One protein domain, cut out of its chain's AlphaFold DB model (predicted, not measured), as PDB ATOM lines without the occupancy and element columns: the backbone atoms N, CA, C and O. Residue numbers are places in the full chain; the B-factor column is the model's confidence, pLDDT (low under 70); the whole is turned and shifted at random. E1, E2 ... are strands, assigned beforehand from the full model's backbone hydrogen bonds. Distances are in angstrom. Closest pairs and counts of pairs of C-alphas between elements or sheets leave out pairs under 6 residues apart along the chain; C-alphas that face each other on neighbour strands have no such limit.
ATOM      1  N   TYR A  45      33.500  30.215  -8.027       84.31
ATOM      2  CA  TYR A  45      33.987  30.143  -9.406       84.31
ATOM      3  C   TYR A  45      33.878  28.744 -10.015       84.31
ATOM      4  O   TYR A  45      33.717  28.603 -11.225       84.31
ATOM      5  N   ALA A  46      33.916  27.714  -9.169       86.69
ATOM      6  CA  ALA A  46      33.663  26.330  -9.538       86.69
ATOM      7  C   ALA A  46      32.176  25.952  -9.377       86.69
ATOM      8  O   ALA A  46      31.834  24.781  -9.482       86.69
ATOM      9  N   GLY A  47      31.264  26.895  -9.121       80.50
ATOM     10  CA  GLY A  47      29.842  26.590  -8.933       80.50
ATOM     11  C   GLY A  47      29.569  25.765  -7.675       80.50
ATOM     12  O   GLY A  47      28.822  24.788  -7.720       80.50
ATOM     13  N   ALA A  48      30.219  26.117  -6.565       81.25
ATOM     14  CA  ALA A  48      29.962  25.552  -5.247       81.25
ATOM     15  C   ALA A  48      30.046  26.631  -4.156       81.25
ATOM     16  O   ALA A  48      30.656  27.682  -4.342       81.25
ATOM     17  N   PHE A  49      29.410  26.385  -3.017       82.81
ATOM     18  CA  PHE A  49      29.326  27.334  -1.910       82.81
ATOM     19  C   PHE A  49      29.315  26.603  -0.567       82.81
ATOM     20  O   PHE A  49      28.706  25.541  -0.447       82.81
ATOM     21  N   ILE A  50      29.965  27.187   0.442       78.81
ATOM     22  CA  ILE A  50      29.904  26.734   1.836       78.81
ATOM     23  C   ILE A  50      29.361  27.889   2.679       78.81
ATOM     24  O   ILE A  50      29.935  28.977   2.697       78.81
ATOM     25  N   ASP A  51      28.276  27.633   3.396       81.75
ATOM     26  CA  ASP A  51      27.795  28.456   4.491       81.75
ATOM     27  C   ASP A  51      28.572  28.138   5.775       81.75
ATOM     28  O   ASP A  51      28.299  27.169   6.489       81.75
ATOM     29  N   TRP A  52      29.535  29.003   6.069       83.12
ATOM     30  CA  TRP A  52      30.350  28.944   7.279       83.12
ATOM     31  C   TRP A  52      29.663  29.525   8.520       83.12
ATOM     32  O   TRP A  52      30.236  29.467   9.603       83.12
ATOM     33  N   SER A  53      28.466  30.115   8.393       79.31
ATOM     34  CA  SER A  53      27.738  30.650   9.554       79.31
ATOM     35  C   SER A  53      27.216  29.542  10.478       79.31
ATOM     36  O   SER A  53      26.967  29.780  11.661       79.31
ATOM     37  N   GLY A  54      27.085  28.322   9.949       73.75
ATOM     38  CA  GLY A  54      26.842  27.102  10.712       73.75
ATOM     39  C   GLY A  54      28.110  26.274  10.944       73.75
ATOM     40  O   GLY A  54      29.232  26.716  10.731       73.75
ATOM     41  N   SER A  55      27.922  25.025  11.369       80.19
ATOM     42  CA  SER A  55      28.983  24.008  11.379       80.19
ATOM     43  C   SER A  55      28.777  23.091  10.174       80.19
ATOM     44  O   SER A  55      27.999  22.138  10.295       80.19
ATOM     45  N   PRO A  56      29.371  23.401   9.005       84.00
ATOM     46  CA  PRO A  56      29.178  22.586   7.824       84.00
ATOM     47  C   PRO A  56      29.795  21.205   8.029       84.00
ATOM     48  O   PRO A  56      30.835  21.051   8.670       84.00
ATOM     49  N   GLY A  57      29.146  20.183   7.488       85.31
ATOM     50  CA  GLY A  57      29.568  18.801   7.678       85.31
ATOM     51  C   GLY A  57      29.055  17.888   6.582       85.31
ATOM     52  O   GLY A  57      28.097  18.235   5.891       85.31
ATOM     53  N   ILE A  58      29.690  16.729   6.427       82.88
ATOM     54  CA  ILE A  58      29.391  15.755   5.374       82.88
ATOM     55  C   ILE A  58      29.236  14.342   5.933       82.88
ATOM     56  O   ILE A  58      29.835  13.985   6.948       82.88
ATOM     57  N   VAL A  59      28.453  13.521   5.234       80.75
ATOM     58  CA  VAL A  59      28.350  12.077   5.480       80.75
ATOM     59  C   VAL A  59      28.818  11.304   4.260       80.75
ATOM     60  O   VAL A  59      28.353  11.539   3.138       80.75
ATOM     61  N   ALA A  60      29.696  10.335   4.502       81.81
ATOM     62  CA  ALA A  60      30.129   9.377   3.502       81.81
ATOM     63  C   ALA A  60      29.104   8.239   3.359       81.81
ATOM     64  O   ALA A  60      28.695   7.621   4.334       81.81
ATOM     65  N   GLN A  61      28.698   7.931   2.132       77.12
ATOM     66  CA  GLN A  61      27.928   6.743   1.755       77.12
ATOM     67  C   GLN A  61      28.782   5.475   1.724       77.12
ATOM     68  O   GLN A  61      28.293   4.383   2.006       77.12
ATOM     69  N   LYS A  62      30.043   5.603   1.321       82.88
ATOM     70  CA  LYS A  62      31.016   4.510   1.277       82.88
ATOM     71  C   LYS A  62      32.319   4.997   1.872       82.88
ATOM     72  O   LYS A  62      32.579   6.197   1.885       82.88
ATOM     73  N   SER A  63      33.119   4.058   2.357       89.75
ATOM     74  CA  SER A  63      34.402   4.405   2.945       89.75
ATOM     75  C   SER A  63      35.270   5.141   1.930       89.75
ATOM     76  O   SER A  63      35.409   4.691   0.791       89.75
ATOM     77  N   VAL A  64      35.842   6.267   2.346       91.56
ATOM     78  CA  VAL A  64      36.705   7.101   1.508       91.56
ATOM     79  C   VAL A  64      37.985   7.440   2.258       91.56
ATOM     80  O   VAL A  64      37.981   7.612   3.479       91.56
ATOM     81  N   SER A  65      39.092   7.503   1.526       94.44
ATOM     82  CA  SER A  65      40.388   7.865   2.095       94.44
ATOM     83  C   SER A  65      40.488   9.376   2.274       94.44
ATOM     84  O   SER A  65      40.051  10.143   1.419       94.44
ATOM     85  N   LEU A  66      41.088   9.792   3.385       96.06
ATOM     86  CA  LEU A  66      41.505  11.165   3.617       96.06
ATOM     87  C   LEU A  66      42.977  11.306   3.258       96.06
ATOM     88  O   LEU A  66      43.818  10.573   3.778       96.06
ATOM     89  N   HIS A  67      43.290  12.275   2.413       97.12
ATOM     90  CA  HIS A  67      44.634  12.548   1.931       97.12
ATOM     91  C   HIS A  67      45.278  13.690   2.722       97.12
ATOM     92  O   HIS A  67      44.617  14.641   3.131       97.12
ATOM     93  N   LYS A  68      46.588  13.614   2.961       96.56
ATOM     94  CA  LYS A  68      47.334  14.666   3.669       96.56
ATOM     95  C   LYS A  68      47.254  16.030   2.971       96.56
ATOM     96  O   LYS A  68      47.116  17.051   3.633       96.56
ATOM     97  N   GLU A  69      47.340  16.022   1.649       96.00
ATOM     98  CA  GLU A  69      47.211  17.159   0.742       96.00
ATOM     99  C   GLU A  69      46.047  16.878  -0.228       96.00
ATOM    100  O   GLU A  69      45.703  15.709  -0.423       96.00
ATOM    101  N   PRO A  70      45.444  17.902  -0.851       93.50
ATOM    102  CA  PRO A  70      44.340  17.750  -1.805       93.50
ATOM    103  C   PRO A  70      44.825  17.214  -3.165       93.50
ATOM    104  O   PRO A  70      44.830  17.917  -4.173       93.50
ATOM    105  N   ALA A  71      45.303  15.971  -3.165       90.31
ATOM    106  CA  ALA A  71      45.765  15.243  -4.336       90.31
ATOM    107  C   ALA A  71      45.650  13.728  -4.101       90.31
ATOM    108  O   ALA A  71      46.048  13.233  -3.046       90.31
ATOM    109  N   ASP A  72      45.197  12.971  -5.100       85.25
ATOM    110  CA  ASP A  72      44.980  11.518  -4.966       85.25
ATOM    111  C   ASP A  72      46.262  10.732  -4.662       85.25
ATOM    112  O   ASP A  72      46.237   9.690  -4.009       85.25
ATOM    113  N   ASN A  73      47.412  11.239  -5.114       90.69
ATOM    114  CA  ASN A  73      48.720  10.635  -4.863       90.69
ATOM    115  C   ASN A  73      49.333  11.040  -3.511       90.69
ATOM    116  O   ASN A  73      50.434  10.592  -3.176       90.69
ATOM    117  N   SER A  74      48.659  11.890  -2.737       94.81
ATOM    118  CA  SER A  74      49.103  12.260  -1.399       94.81
ATOM    119  C   SER A  74      48.911  11.093  -0.417       94.81
ATOM    120  O   SER A  74      47.911  10.377  -0.515       94.81
ATOM    121  N   PRO A  75      49.802  10.931   0.587       97.38
ATOM    122  CA  PRO A  75      49.640   9.935   1.641       97.38
ATOM    123  C   PRO A  75      48.263   9.987   2.305       97.38
ATOM    124  O   PRO A  75      47.738  11.073   2.561       97.38
ATOM    125  N   ILE A  76      47.724   8.812   2.629       97.62
ATOM    126  CA  ILE A  76      46.464   8.663   3.359       97.62
ATOM    127  C   ILE A  76      46.722   8.905   4.850       97.62
ATOM    128  O   ILE A  76      47.648   8.333   5.425       97.62
ATOM    129  N   VAL A  77      45.903   9.752   5.467       96.56
ATOM    130  CA  VAL A  77      45.980  10.119   6.892       96.56
ATOM    131  C   VAL A  77      44.807   9.584   7.707       96.56
ATOM    132  O   VAL A  77      44.880   9.552   8.929       96.56
ATOM    133  N   GLY A  78      43.743   9.130   7.048       94.19
ATOM    134  CA  GLY A  78      42.569   8.570   7.703       94.19
ATOM    135  C   GLY A  78      41.598   7.968   6.698       94.19
ATOM    136  O   GLY A  78      41.799   8.052   5.488       94.19
ATOM    137  N   ILE A  79      40.535   7.353   7.208       92.88
ATOM    138  CA  ILE A  79      39.433   6.828   6.403       92.88
ATOM    139  C   ILE A  79      38.141   7.321   7.040       92.88
ATOM    140  O   ILE A  79      37.903   7.078   8.223       92.88
ATOM    141  N   VAL A  80      37.303   7.986   6.251       89.44
ATOM    142  CA  VAL A  80      35.926   8.272   6.651       89.44
ATOM    143  C   VAL A  80      35.118   7.003   6.393       89.44
ATOM    144  O   VAL A  80      35.052   6.573   5.238       89.44
ATOM    145  N   PRO A  81      34.535   6.360   7.418       87.69
ATOM    146  CA  PRO A  81      33.731   5.165   7.220       87.69
ATOM    147  C   PRO A  81      32.436   5.500   6.474       87.69
ATOM    148  O   PRO A  81      31.794   6.517   6.731       87.69
ATOM    149  N   GLY A  82      32.041   4.618   5.555       82.62
ATOM    150  CA  GLY A  82      30.748   4.713   4.889       82.62
ATOM    151  C   GLY A  82      29.596   4.418   5.843       82.62
ATOM    152  O   GLY A  82      29.640   3.454   6.607       82.62
ATOM    153  N   TYR A  83      28.546   5.223   5.762       75.62
ATOM    154  CA  TYR A  83      27.336   5.053   6.542       75.62
ATOM    155  C   TYR A  83      26.346   4.123   5.831       75.62
ATOM    156  O   TYR A  83      25.954   4.362   4.686       75.62
ATOM    157  N   THR A  84      25.925   3.055   6.511       65.19
ATOM    158  CA  THR A  84      25.023   2.031   5.954       65.19
ATOM    159  C   THR A  84      23.559   2.208   6.355       65.19
ATOM    160  O   THR A  84      22.696   1.551   5.772       65.19
ATOM    161  N   SER A  85      23.255   3.066   7.333       65.19
ATOM    162  CA  SER A  85      21.877   3.292   7.785       65.19
ATOM    163  C   SER A  85      21.120   4.236   6.840       65.19
ATOM    164  O   SER A  85      21.697   5.059   6.125       65.19
ATOM    165  N   SER A  86      19.797   4.072   6.791       62.41
ATOM    166  CA  SER A  86      18.894   4.898   5.984       62.41
ATOM    167  C   SER A  86      18.673   6.295   6.565       62.41
ATOM    168  O   SER A  86      18.248   7.185   5.829       62.41
ATOM    169  N   THR A  87      18.941   6.478   7.858       63.00
ATOM    170  CA  THR A  87      18.668   7.709   8.607       63.00
ATOM    171  C   THR A  87      19.976   8.374   8.984       63.00
ATOM    172  O   THR A  87      20.819   7.738   9.599       63.00
ATOM    173  N   ILE A  88      20.149   9.638   8.609       64.50
ATOM    174  CA  ILE A  88      21.366  10.401   8.866       64.50
ATOM    175  C   ILE A  88      21.170  11.252  10.115       64.50
ATOM    176  O   ILE A  88      20.343  12.169  10.133       64.50
ATOM    177  N   VAL A  89      21.990  10.974  11.125       64.94
ATOM    178  CA  VAL A  89      22.020  11.722  12.377       64.94
ATOM    179  C   VAL A  89      23.024  12.866  12.248       64.94
ATOM    180  O   VAL A  89      24.170  12.668  11.846       64.94
ATOM    181  N   LYS A  90      22.629  14.097  12.595       64.00
ATOM    182  CA  LYS A  90      23.500  15.282  12.430       64.00
ATOM    183  C   LYS A  90      24.808  15.170  13.229       64.00
ATOM    184  O   LYS A  90      25.828  15.692  12.790       64.00
ATOM    185  N   GLN A  91      24.793  14.488  14.378       66.56
ATOM    186  CA  GLN A  91      26.002  14.240  15.174       66.56
ATOM    187  C   GLN A  91      26.989  13.251  14.522       66.56
ATOM    188  O   GLN A  91      28.129  13.171  14.966       66.56
ATOM    189  N   GLU A  92      26.582  12.524  13.477       71.38
ATOM    190  CA  GLU A  92      27.426  11.568  12.743       71.38
ATOM    191  C   GLU A  92      28.101  12.202  11.511       71.38
ATOM    192  O   GLU A  92      28.768  11.515  10.737       71.38
ATOM    193  N   MET A  93      27.936  13.517  11.311       81.25
ATOM    194  CA  MET A  93      28.596  14.258  10.236       81.25
ATOM    195  C   MET A  93      30.048  14.580  10.584       81.25
ATOM    196  O   MET A  93      30.354  15.016  11.693       81.25
ATOM    197  N   PHE A  94      30.926  14.456   9.594       88.38
ATOM    198  CA  PHE A  94      32.313  14.899   9.694       88.38
ATOM    199  C   PHE A  94      32.379  16.401   9.399       88.38
ATOM    200  O   PHE A  94      31.948  16.805   8.311       88.38
ATOM    201  N   PRO A  95      32.877  17.237  10.332       91.25
ATOM    202  CA  PRO A  95      33.010  18.671  10.116       91.25
ATOM    203  C   PRO A  95      33.881  18.985   8.902       91.25
ATOM    204  O   PRO A  95      34.969  18.428   8.748       91.25
ATOM    205  N   ILE A  96      33.413  19.914   8.073       92.62
ATOM    206  CA  ILE A  96      34.219  20.530   7.022       92.62
ATOM    207  C   ILE A  96      34.961  21.703   7.663       92.62
ATOM    208  O   ILE A  96      34.336  22.620   8.189       92.62
ATOM    209  N   VAL A  97      36.291  21.667   7.630       94.56
ATOM    210  CA  VAL A  97      37.164  22.668   8.276       94.56
ATOM    211  C   VAL A  97      38.010  23.466   7.284       94.56
ATOM    212  O   VAL A  97      38.666  24.429   7.666       94.56
ATOM    213  N   GLY A  98      37.980  23.093   6.006       94.75
ATOM    214  CA  GLY A  98      38.717  23.767   4.945       94.75
ATOM    215  C   GLY A  98      38.225  23.350   3.566       94.75
ATOM    216  O   GLY A  98      37.569  22.318   3.412       94.75
ATOM    217  N   VAL A  99      38.528  24.166   2.560       93.75
ATOM    218  CA  VAL A  99      38.133  23.929   1.170       93.75
ATOM    219  C   VAL A  99      39.202  24.403   0.210       93.75
ATOM    220  O   VAL A  99      39.912  25.361   0.502       93.75
ATOM    221  N   LYS A 100      39.273  23.758  -0.954       95.38
ATOM    222  CA  LYS A 100      40.028  24.250  -2.104       95.38
ATOM    223  C   LYS A 100      39.345  23.880  -3.405       95.38
ATOM    224  O   LYS A 100      38.768  22.802  -3.524       95.38
ATOM    225  N   ALA A 101      39.487  24.751  -4.391       92.50
ATOM    226  CA  ALA A 101      39.202  24.478  -5.782       92.50
ATOM    227  C   ALA A 101      40.474  24.625  -6.625       92.50
ATOM    228  O   ALA A 101      41.229  25.586  -6.465       92.50
ATOM    229  N   TYR A 102      40.667  23.695  -7.557       95.06
ATOM    230  CA  TYR A 102      41.671  23.776  -8.614       95.06
ATOM    231  C   TYR A 102      40.944  23.966  -9.935       95.06
ATOM    232  O   TYR A 102      40.309  23.044 -10.431       95.06
ATOM    233  N   ILE A 103      40.978  25.178 -10.479       92.12
ATOM    234  CA  ILE A 103      40.245  25.564 -11.688       92.12
ATOM    235  C   ILE A 103      41.164  25.444 -12.901       92.12
ATOM    236  O   ILE A 103      42.284  25.950 -12.866       92.12
ATOM    237  N   TYR A 104      40.665  24.864 -13.993       92.69
ATOM    238  CA  TYR A 104      41.404  24.598 -15.231       92.69
ATOM    239  C   TYR A 104      40.786  25.352 -16.423       92.69
ATOM    240  O   TYR A 104      40.108  24.747 -17.259       92.69
ATOM    241  N   GLU A 199      20.608   9.881 -17.323       54.41
ATOM    242  CA  GLU A 199      20.111  10.764 -16.265       54.41
ATOM    243  C   GLU A 199      20.986  10.627 -15.006       54.41
ATOM    244  O   GLU A 199      21.408   9.510 -14.688       54.41
ATOM    245  N   PRO A 200      21.249  11.724 -14.271       54.50
ATOM    246  CA  PRO A 200      22.022  11.660 -13.037       54.50
ATOM    247  C   PRO A 200      21.356  10.699 -12.048       54.50
ATOM    248  O   PRO A 200      20.139  10.742 -11.830       54.50
ATOM    249  N   VAL A 201      22.160   9.843 -11.418       53.34
ATOM    250  CA  VAL A 201      21.685   8.932 -10.371       53.34
ATOM    251  C   VAL A 201      21.152   9.770  -9.210       53.34
ATOM    252  O   VAL A 201      21.875  10.571  -8.627       53.34
ATOM    253  N   ARG A 202      19.867   9.618  -8.872       56.00
ATOM    254  CA  ARG A 202      19.255  10.326  -7.738       56.00
ATOM    255  C   ARG A 202      19.625   9.621  -6.438       56.00
ATOM    256  O   ARG A 202      19.332   8.436  -6.283       56.00
ATOM    257  N   TYR A 203      20.176  10.353  -5.476       54.50
ATOM    258  CA  TYR A 203      20.446   9.838  -4.135       54.50
ATOM    259  C   TYR A 203      19.350  10.314  -3.173       54.50
ATOM    260  O   TYR A 203      18.951  11.474  -3.183       54.50
ATOM    261  N   GLY A 204      18.805   9.412  -2.356       49.56
ATOM    262  CA  GLY A 204      17.858   9.756  -1.292       49.56
ATOM    263  C   GLY A 204      18.513   9.650   0.083       49.56
ATOM    264  O   GLY A 204      19.219   8.672   0.335       49.56
ATOM    265  N   GLY A 205      18.247  10.615   0.965       52.84
ATOM    266  CA  GLY A 205      18.598  10.569   2.388       52.84
ATOM    267  C   GLY A 205      17.419  10.978   3.279       52.84
ATOM    268  O   GLY A 205      16.589  11.798   2.874       52.84
ATOM    269  N   TYR A 206      17.334  10.392   4.475       50.97
ATOM    270  CA  TYR A 206      16.411  10.799   5.539       50.97
ATOM    271  C   TYR A 206      17.195  11.541   6.621       50.97
ATOM    272  O   TYR A 206      18.259  11.071   7.020       50.97
ATOM    273  N   TYR A 207      16.668  12.664   7.104       57.09
ATOM    274  CA  TYR A 207      17.147  13.305   8.330       57.09
ATOM    275  C   TYR A 207      16.301  12.846   9.523       57.09
ATOM    276  O   TYR A 207      15.140  12.462   9.359       57.09
ATOM    277  N   ASP A 208      16.862  12.947  10.728       50.66
ATOM    278  CA  ASP A 208      16.173  12.659  11.999       50.66
ATOM    279  C   ASP A 208      14.913  13.506  12.255       50.66
ATOM    280  O   ASP A 208      14.113  13.178  13.128       50.66
ATOM    281  N   ASP A 209      14.687  14.577  11.489       59.94
ATOM    282  CA  ASP A 209      13.442  15.355  11.532       59.94
ATOM    283  C   ASP A 209      12.314  14.754  10.665       59.94
ATOM    284  O   ASP A 209      11.262  15.371  10.487       59.94
ATOM    285  N   GLY A 210      12.528  13.555  10.108       52.88
ATOM    286  CA  GLY A 210      11.573  12.842   9.262       52.88
ATOM    287  C   GLY A 210      11.484  13.373   7.830       52.88
ATOM    288  O   GLY A 210      10.700  12.846   7.034       52.88
ATOM    289  N   LYS A 211      12.273  14.391   7.458       51.22
ATOM    290  CA  LYS A 211      12.280  14.920   6.092       51.22
ATOM    291  C   LYS A 211      13.187  14.089   5.192       51.22
ATOM    292  O   LYS A 211      14.351  13.821   5.490       51.22
ATOM    293  N   ARG A 212      12.643  13.719   4.033       49.25
ATOM    294  CA  ARG A 212      13.390  13.086   2.946       49.25
ATOM    295  C   ARG A 212      13.944  14.166   2.026       49.25
ATOM    296  O   ARG A 212      13.170  14.930   1.455       49.25
ATOM    297  N   TYR A 213      15.253  14.163   1.813       53.50
ATOM    298  CA  TYR A 213      15.883  14.976   0.779       53.50
ATOM    299  C   TYR A 213      16.376  14.058  -0.336       53.50
ATOM    300  O   TYR A 213      17.091  13.081  -0.112       53.50
ATOM    301  N   LEU A 214      15.929  14.354  -1.552       43.78
ATOM    302  CA  LEU A 214      16.493  13.794  -2.771       43.78
ATOM    303  C   LEU A 214      17.617  14.729  -3.206       43.78
ATOM    304  O   LEU A 214      17.358  15.868  -3.586       43.78
ATOM    305  N   ILE A 215      18.852  14.249  -3.130       51.47
ATOM    306  CA  ILE A 215      20.020  14.931  -3.673       51.47
ATOM    307  C   ILE A 215      20.276  14.310  -5.040       51.47
ATOM    308  O   ILE A 215      20.765  13.189  -5.174       51.47
ATOM    309  N   THR A 216      19.872  15.034  -6.076       49.66
ATOM    310  CA  THR A 216      20.289  14.729  -7.443       49.66
ATOM    311  C   THR A 216      21.615  15.449  -7.661       49.66
ATOM    312  O   THR A 216      21.646  16.667  -7.461       49.66
ATOM    313  N   PRO A 217      22.694  14.755  -8.058       52.59
ATOM    314  CA  PRO A 217      23.916  15.417  -8.463       52.59
ATOM    315  C   PRO A 217      23.569  16.428  -9.545       52.59
ATOM    316  O   PRO A 217      22.826  16.104 -10.481       52.59
ATOM    317  N   PRO A 218      24.059  17.660  -9.426       56.34
ATOM    318  CA  PRO A 218      23.831  18.634 -10.462       56.34
ATOM    319  C   PRO A 218      24.373  18.147 -11.809       56.34
ATOM    320  O   PRO A 218      25.560  17.838 -11.919       56.34
ATOM    321  N   VAL A 219      23.534  18.139 -12.851       63.19
ATOM    322  CA  VAL A 219      24.027  17.982 -14.228       63.19
ATOM    323  C   VAL A 219      24.695  19.294 -14.614       63.19
ATOM    324  O   VAL A 219      24.046  20.240 -15.061       63.19
ATOM    325  N   CYS A 220      25.992  19.370 -14.361       71.06
ATOM    326  CA  CYS A 220      26.814  20.528 -14.653       71.06
ATOM    327  C   CYS A 220      28.107  20.081 -15.329       71.06
ATOM    328  O   CYS A 220      28.637  19.009 -15.038       71.06
ATOM    329  N   ARG A 221      28.623  20.919 -16.229       78.88
ATOM    330  CA  ARG A 221      29.993  20.801 -16.727       78.88
ATOM    331  C   ARG A 221      30.843  21.696 -15.851       78.88
ATOM    332  O   ARG A 221      30.547  22.882 -15.720       78.88
ATOM    333  N   ARG A 222      31.893  21.123 -15.272       84.50
ATOM    334  CA  ARG A 222      32.848  21.819 -14.416       84.50
ATOM    335  C   ARG A 222      34.258  21.473 -14.869       84.50
ATOM    336  O   ARG A 222      34.597  20.307 -15.012       84.50
ATOM    337  N   ASN A 223      35.072  22.496 -15.076       88.75
ATOM    338  CA  ASN A 223      36.499  22.388 -15.354       88.75
ATOM    339  C   ASN A 223      37.277  22.775 -14.092       88.75
ATOM    340  O   ASN A 223      38.086  23.702 -14.107       88.75
ATOM    341  N   ALA A 224      36.946  22.123 -12.976       90.25
ATOM    342  CA  ALA A 224      37.557  22.363 -11.678       90.25
ATOM    343  C   ALA A 224      37.417  21.152 -10.747       90.25
ATOM    344  O   ALA A 224      36.343  20.543 -10.684       90.25
ATOM    345  N   ASP A 225      38.472  20.865  -9.991       92.25
ATOM    346  CA  ASP A 225      38.412  19.948  -8.855       92.25
ATOM    347  C   ASP A 225      37.997  20.721  -7.613       92.25
ATOM    348  O   ASP A 225      38.425  21.861  -7.427       92.25
ATOM    349  N   ILE A 226      37.205  20.101  -6.744       92.25
ATOM    350  CA  ILE A 226      36.858  20.659  -5.439       92.25
ATOM    351  C   ILE A 226      37.218  19.632  -4.378       92.25
ATOM    352  O   ILE A 226      36.844  18.460  -4.466       92.25
ATOM    353  N   TRP A 227      37.922  20.108  -3.362       95.06
ATOM    354  CA  TRP A 227      38.406  19.337  -2.236       95.06
ATOM    355  C   TRP A 227      37.870  19.925  -0.938       95.06
ATOM    356  O   TRP A 227      37.874  21.143  -0.741       95.06
ATOM    357  N   LEU A 228      37.442  19.043  -0.039       94.31
ATOM    358  CA  LEU A 228      37.040  19.388   1.317       94.31
ATOM    359  C   LEU A 228      38.076  18.845   2.294       94.31
ATOM    360  O   LEU A 228      38.483  17.691   2.179       94.31
ATOM    361  N   GLN A 229      38.470  19.654   3.269       96.75
ATOM    362  CA  GLN A 229      39.221  19.190   4.424       96.75
ATOM    363  C   GLN A 229      38.233  18.814   5.523       96.75
ATOM    364  O   GLN A 229      37.426  19.643   5.948       96.75
ATOM    365  N   LEU A 230      38.302  17.568   5.978       95.38
ATOM    366  CA  LEU A 230      37.451  17.029   7.030       95.38
ATOM    367  C   LEU A 230      38.245  16.857   8.321       95.38
ATOM    368  O   LEU A 230      39.423  16.499   8.270       95.38
ATOM    369  N   GLU A 231      37.596  17.086   9.461       94.88
ATOM    370  CA  GLU A 231      38.138  16.786  10.791       94.88
ATOM    371  C   GLU A 231      37.505  15.499  11.345       94.88
ATOM    372  O   GLU A 231      36.287  15.377  11.453       94.88
ATOM    373  N   MET A 232      38.338  14.525  11.701       91.81
ATOM    374  CA  MET A 232      37.927  13.261  12.312       91.81
ATOM    375  C   MET A 232      37.719  13.412  13.834       91.81
ATOM    376  O   MET A 232      38.234  14.358  14.436       91.81
ATOM    377  N   PRO A 233      37.010  12.479  14.509       89.38
ATOM    378  CA  PRO A 233      36.776  12.551  15.959       89.38
ATOM    379  C   PRO A 233      38.051  12.623  16.813       89.38
ATOM    380  O   PRO A 233      38.054  13.240  17.876       89.38
ATOM    381  N   ASP A 234      39.142  12.022  16.338       91.06
ATOM    382  CA  ASP A 234      40.476  12.054  16.948       91.06
ATOM    383  C   ASP A 234      41.294  13.308  16.575       91.06
ATOM    384  O   ASP A 234      42.483  13.384  16.884       91.06
ATOM    385  N   LYS A 235      40.657  14.304  15.942       92.69
ATOM    386  CA  LYS A 235      41.244  15.568  15.467       92.69
ATOM    387  C   LYS A 235      42.243  15.429  14.319       92.69
ATOM    388  O   LYS A 235      42.897  16.407  13.961       92.69
ATOM    389  N   VAL A 236      42.335  14.258  13.689       94.56
ATOM    390  CA  VAL A 236      43.059  14.121  12.422       94.56
ATOM    391  C   VAL A 236      42.301  14.873  11.332       94.56
ATOM    392  O   VAL A 236      41.105  14.669  11.142       94.56
ATOM    393  N   THR A 237      43.002  15.724  10.584       96.88
ATOM    394  CA  THR A 237      42.435  16.397   9.411       96.88
ATOM    395  C   THR A 237      42.977  15.806   8.122       96.88
ATOM    396  O   THR A 237      44.182  15.558   8.029       96.88
ATOM    397  N   GLY A 238      42.139  15.686   7.098       97.44
ATOM    398  CA  GLY A 238      42.595  15.329   5.759       97.44
ATOM    399  C   GLY A 238      41.621  15.740   4.665       97.44
ATOM    400  O   GLY A 238      40.481  16.108   4.932       97.44
ATOM    401  N   TRP A 239      42.109  15.713   3.434       97.50
ATOM    402  CA  TRP A 239      41.426  16.180   2.241       97.50
ATOM    403  C   TRP A 239      40.730  15.043   1.513       97.50
ATOM    404  O   TRP A 239      41.255  13.935   1.410       97.50
ATOM    405  N   VAL A 240      39.565  15.340   0.959       94.75
ATOM    406  CA  VAL A 240      38.816  14.423   0.110       94.75
ATOM    407  C   VAL A 240      38.225  15.174  -1.075       94.75
ATOM    408  O   VAL A 240      37.703  16.283  -0.925       94.75
ATOM    409  N   GLN A 241      38.332  14.584  -2.264       92.38
ATOM    410  CA  GLN A 241      37.798  15.167  -3.487       92.38
ATOM    411  C   GLN A 241      36.290  14.936  -3.561       92.38
ATOM    412  O   GLN A 241      35.806  13.824  -3.342       92.38
ATOM    413  N   ILE A 242      35.542  15.980  -3.898       86.50
ATOM    414  CA  ILE A 242      34.092  15.898  -4.118       86.50
ATOM    415  C   ILE A 242      33.695  16.139  -5.572       86.50
ATOM    416  O   ILE A 242      32.615  15.716  -5.975       86.50
ATOM    417  N   THR A 243      34.553  16.792  -6.360       85.44
ATOM    418  CA  THR A 243      34.384  16.920  -7.810       85.44
ATOM    419  C   THR A 243      35.708  16.701  -8.517       85.44
ATOM    420  O   THR A 243      36.742  17.170  -8.040       85.44
ATOM    421  N   ASP A 244      35.641  16.049  -9.671       86.69
ATOM    422  CA  ASP A 244      36.776  15.778 -10.551       86.69
ATOM    423  C   ASP A 244      36.506  16.432 -11.915       86.69
ATOM    424  O   ASP A 244      35.500  16.142 -12.573       86.69
ATOM    425  N   ALA A 245      37.386  17.347 -12.327       85.44
ATOM    426  CA  ALA A 245      37.303  18.080 -13.590       85.44
ATOM    427  C   ALA A 245      37.419  17.173 -14.827       85.44
ATOM    428  O   ALA A 245      36.894  17.495 -15.904       85.44
ATOM    429  N   TYR A 246      38.137  16.058 -14.685       81.75
ATOM    430  CA  TYR A 246      38.387  15.084 -15.740       81.75
ATOM    431  C   TYR A 246      37.296  14.024 -15.816       81.75
ATOM    432  O   TYR A 246      37.106  13.439 -16.887       81.75
ATOM    433  N   ALA A 247      36.552  13.817 -14.730       78.00
ATOM    434  CA  ALA A 247      35.368  12.980 -14.726       78.00
ATOM    435  C   ALA A 247      34.214  13.644 -15.493       78.00
ATOM    436  O   ALA A 247      33.962  14.848 -15.403       78.00
ATOM    437  N   GLY A 248      33.465  12.832 -16.240       70.06
ATOM    438  CA  GLY A 248      32.187  13.270 -16.794       70.06
ATOM    439  C   GLY A 248      31.138  13.486 -15.699       70.06
ATOM    440  O   GLY A 248      31.325  13.047 -14.562       70.06
ATOM    441  N   ALA A 249      30.010  14.117 -16.030       66.75
ATOM    442  CA  ALA A 249      28.940  14.409 -15.062       66.75
ATOM    443  C   ALA A 249      28.460  13.178 -14.257       66.75
ATOM    444  O   ALA A 249      28.171  13.295 -13.069       66.75
ATOM    445  N   ASN A 250      28.432  11.991 -14.877       66.12
ATOM    446  CA  ASN A 250      28.003  10.737 -14.239       66.12
ATOM    447  C   ASN A 250      29.144   9.905 -13.630       66.12
ATOM    448  O   ASN A 250      28.891   8.845 -13.065       66.12
ATOM    449  N   ALA A 251      30.388  10.366 -13.755       73.38
ATOM    450  CA  ALA A 251      31.570   9.724 -13.178       73.38
ATOM    451  C   ALA A 251      32.159  10.535 -12.012       73.38
ATOM    452  O   ALA A 251      33.262  10.245 -11.560       73.38
ATOM    453  N   GLN A 252      31.442  11.563 -11.549       79.69
ATOM    454  CA  GLN A 252      31.848  12.353 -10.392       79.69
ATOM    455  C   GLN A 252      31.958  11.463  -9.140       79.69
ATOM    456  O   GLN A 252      31.194  10.499  -9.021       79.69
ATOM    457  N   PRO A 253      32.859  11.782  -8.190       79.38
ATOM    458  CA  PRO A 253      32.987  11.035  -6.943       79.38
ATOM    459  C   PRO A 253      31.641  10.879  -6.211       79.38
ATOM    460  O   PRO A 253      31.037  11.852  -5.765       79.38
ATOM    461  N   ASP A 254      31.187   9.637  -6.051       76.62
ATOM    462  CA  ASP A 254      29.875   9.239  -5.510       76.62
ATOM    463  C   ASP A 254      29.975   8.682  -4.080       76.62
ATOM    464  O   ASP A 254      29.194   7.829  -3.652       76.62
ATOM    465  N   TRP A 255      30.998   9.094  -3.329       77.00
ATOM    466  CA  TRP A 255      31.241   8.553  -1.993       77.00
ATOM    467  C   TRP A 255      30.435   9.223  -0.889       77.00
ATOM    468  O   TRP A 255      30.407   8.694   0.217       77.00
ATOM    469  N   TRP A 256      29.769  10.342  -1.161       74.06
ATOM    470  CA  TRP A 256      29.086  11.169  -0.171       74.06
ATOM    471  C   TRP A 256      27.595  11.298  -0.485       74.06
ATOM    472  O   TRP A 256      27.179  11.214  -1.638       74.06
ATOM    473  N   LYS A 257      26.773  11.476   0.556       59.88
ATOM    474  CA  LYS A 257      25.303  11.459   0.423       59.88
ATOM    475  C   LYS A 257      24.606  12.721   0.880       59.88
ATOM    476  O   LYS A 257      23.557  13.036   0.336       59.88
ATOM    477  N   CYS A 258      25.122  13.399   1.899       60.19
ATOM    478  CA  CYS A 258      24.469  14.553   2.507       60.19
ATOM    479  C   CYS A 258      25.504  15.513   3.068       60.19
ATOM    480  O   CYS A 258      26.560  15.091   3.539       60.19
ATOM    481  N   TYR A 259      25.142  16.788   3.056       69.50
ATOM    482  CA  TYR A 259      25.927  17.865   3.617       69.50
ATOM    483  C   TYR A 259      25.025  18.851   4.365       69.50
ATOM    484  O   TYR A 259      23.863  19.044   4.010       69.50
ATOM    485  N   THR A 260      25.567  19.501   5.386       64.56
ATOM    486  CA  THR A 260      24.970  20.690   6.006       64.56
ATOM    487  C   THR A 260      25.851  21.890   5.703       64.56
ATOM    488  O   THR A 260      27.070  21.761   5.699       64.56
ATOM    489  N   GLY A 261      25.247  23.040   5.392       54.28
ATOM    490  CA  GLY A 261      25.997  24.266   5.098       54.28
ATOM    491  C   GLY A 261      26.909  24.184   3.869       54.28
ATOM    492  O   GLY A 261      27.806  24.995   3.732       54.28
ATOM    493  N   PHE A 262      26.718  23.225   2.965       59.75
ATOM    494  CA  PHE A 262      27.397  23.168   1.668       59.75
ATOM    495  C   PHE A 262      26.340  23.151   0.567       59.75
ATOM    496  O   PHE A 262      25.206  22.747   0.802       59.75
ATOM    497  N   SER A 263      26.678  23.607  -0.627       62.50
ATOM    498  CA  SER A 263      25.848  23.449  -1.811       62.50
ATOM    499  C   SER A 263      26.757  23.342  -3.021       62.50
ATOM    500  O   SER A 263      27.549  24.246  -3.297       62.50
ATOM    501  N   LEU A 264      26.624  22.249  -3.775       61.56
ATOM    502  CA  LEU A 264      27.003  22.281  -5.181       61.56
ATOM    503  C   LEU A 264      25.898  23.058  -5.880       61.56
ATOM    504  O   LEU A 264      24.842  22.512  -6.201       61.56
ATOM    505  N   ASP A 265      26.116  24.360  -6.013       55.81
ATOM    506  CA  ASP A 265      25.136  25.258  -6.588       55.81
ATOM    507  C   ASP A 265      24.803  24.733  -7.994       55.81
ATOM    508  O   ASP A 265      25.668  24.605  -8.855       55.81
TER     509      ASP A 265
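This is residues 45 to 104 and 199 to 265 of the 280 residues of an uncharacterized protein of Megamonas hypermegale (UniProt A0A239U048). A strongly twisted sheet of five strands, E9, E8, E4, E1 and E10, has a small hairpin, E2 and E3, packed crosswise over part of it as a small, only partly face-to-face sandwich. A second small hairpin, E5 and E6, lies beyond the edge strand E10, away from E9. The printed part has 127 residues with no named helix and ten named strands, E1 to E10 in chain order; the class is all strand, though only 55 residues are in named strands. It is compact, with a radius of gyration of the C-alphas of 14.0 A, and rounded, with spans of 40 by 38 by 28 A.

The largest sheet holds E9, residues 237 to 243, 19.0 A long; E8, residues 224 to 231, 23.2 A; E4, residues 94 to 103, 25.2 A; E1, residues 57 to 60; and E10, residues 256 to 260, 12.1 A. E4 bends by 66 degrees at residue 97. E2 is residues 64 to 67 and E3 residues 76 to 80. E5 is residues 203 to 207, 13.4 A long, and E6 residues 212 to 215. E7, residues 220 to 222, pairs with no named strand. C-alpha 57 is at (29.568, 18.801, 7.678), C-alpha 103 at (40.245, 25.564, -11.688) and C-alpha 260 at (24.970, 20.690, 6.006).

In the large sheet, E9 and E8 form an antiparallel hairpin, with N 230 and O 238 at 2.8 A. E8 and E4 are antiparallel, with N 227 and O 100 at 2.8 A. E4 and E1 meet only at a point, where C-alphas 95 and 57 are 4.2 A apart. E1 and E10 are antiparallel, with N 260 and O 57 at 2.9 A. The antiparallel hairpin E2 and E3 has N 66 and O 78 at 2.8 A; its strands stand at 84 degrees to those of the large sheet in the sandwich, two sheets face to face. The closest C-alphas of E2 and E9 are those of Leu 66 and Gly 238, 4.8 A apart. The antiparallel hairpin E5 and E6 has N 215 and O 203 at 2.8 A, and the closest C-alphas of E5 and E10, Tyr 203 and Lys 257, are 6.9 A apart. E7 runs on into E8 at 89 degrees.

The C-alphas farthest apart, Tyr 104 and Gly 210, are 40.3 A apart. Residues 105 to 198 are not printed, and C-alphas 104 and 199 are 25.4 A apart across this cut. The links E3 to E4 and E9 to E10 are long. Residues 49 to 50 pair antiparallel with 262 to 263, and residues 87 to 88 pair parallel with 206 to 207 of E5. The mean pLDDT of the printed part is 78.2; residues 84 to 91, 199 to 219, 249 to 250 and 257 to 265 are under 70.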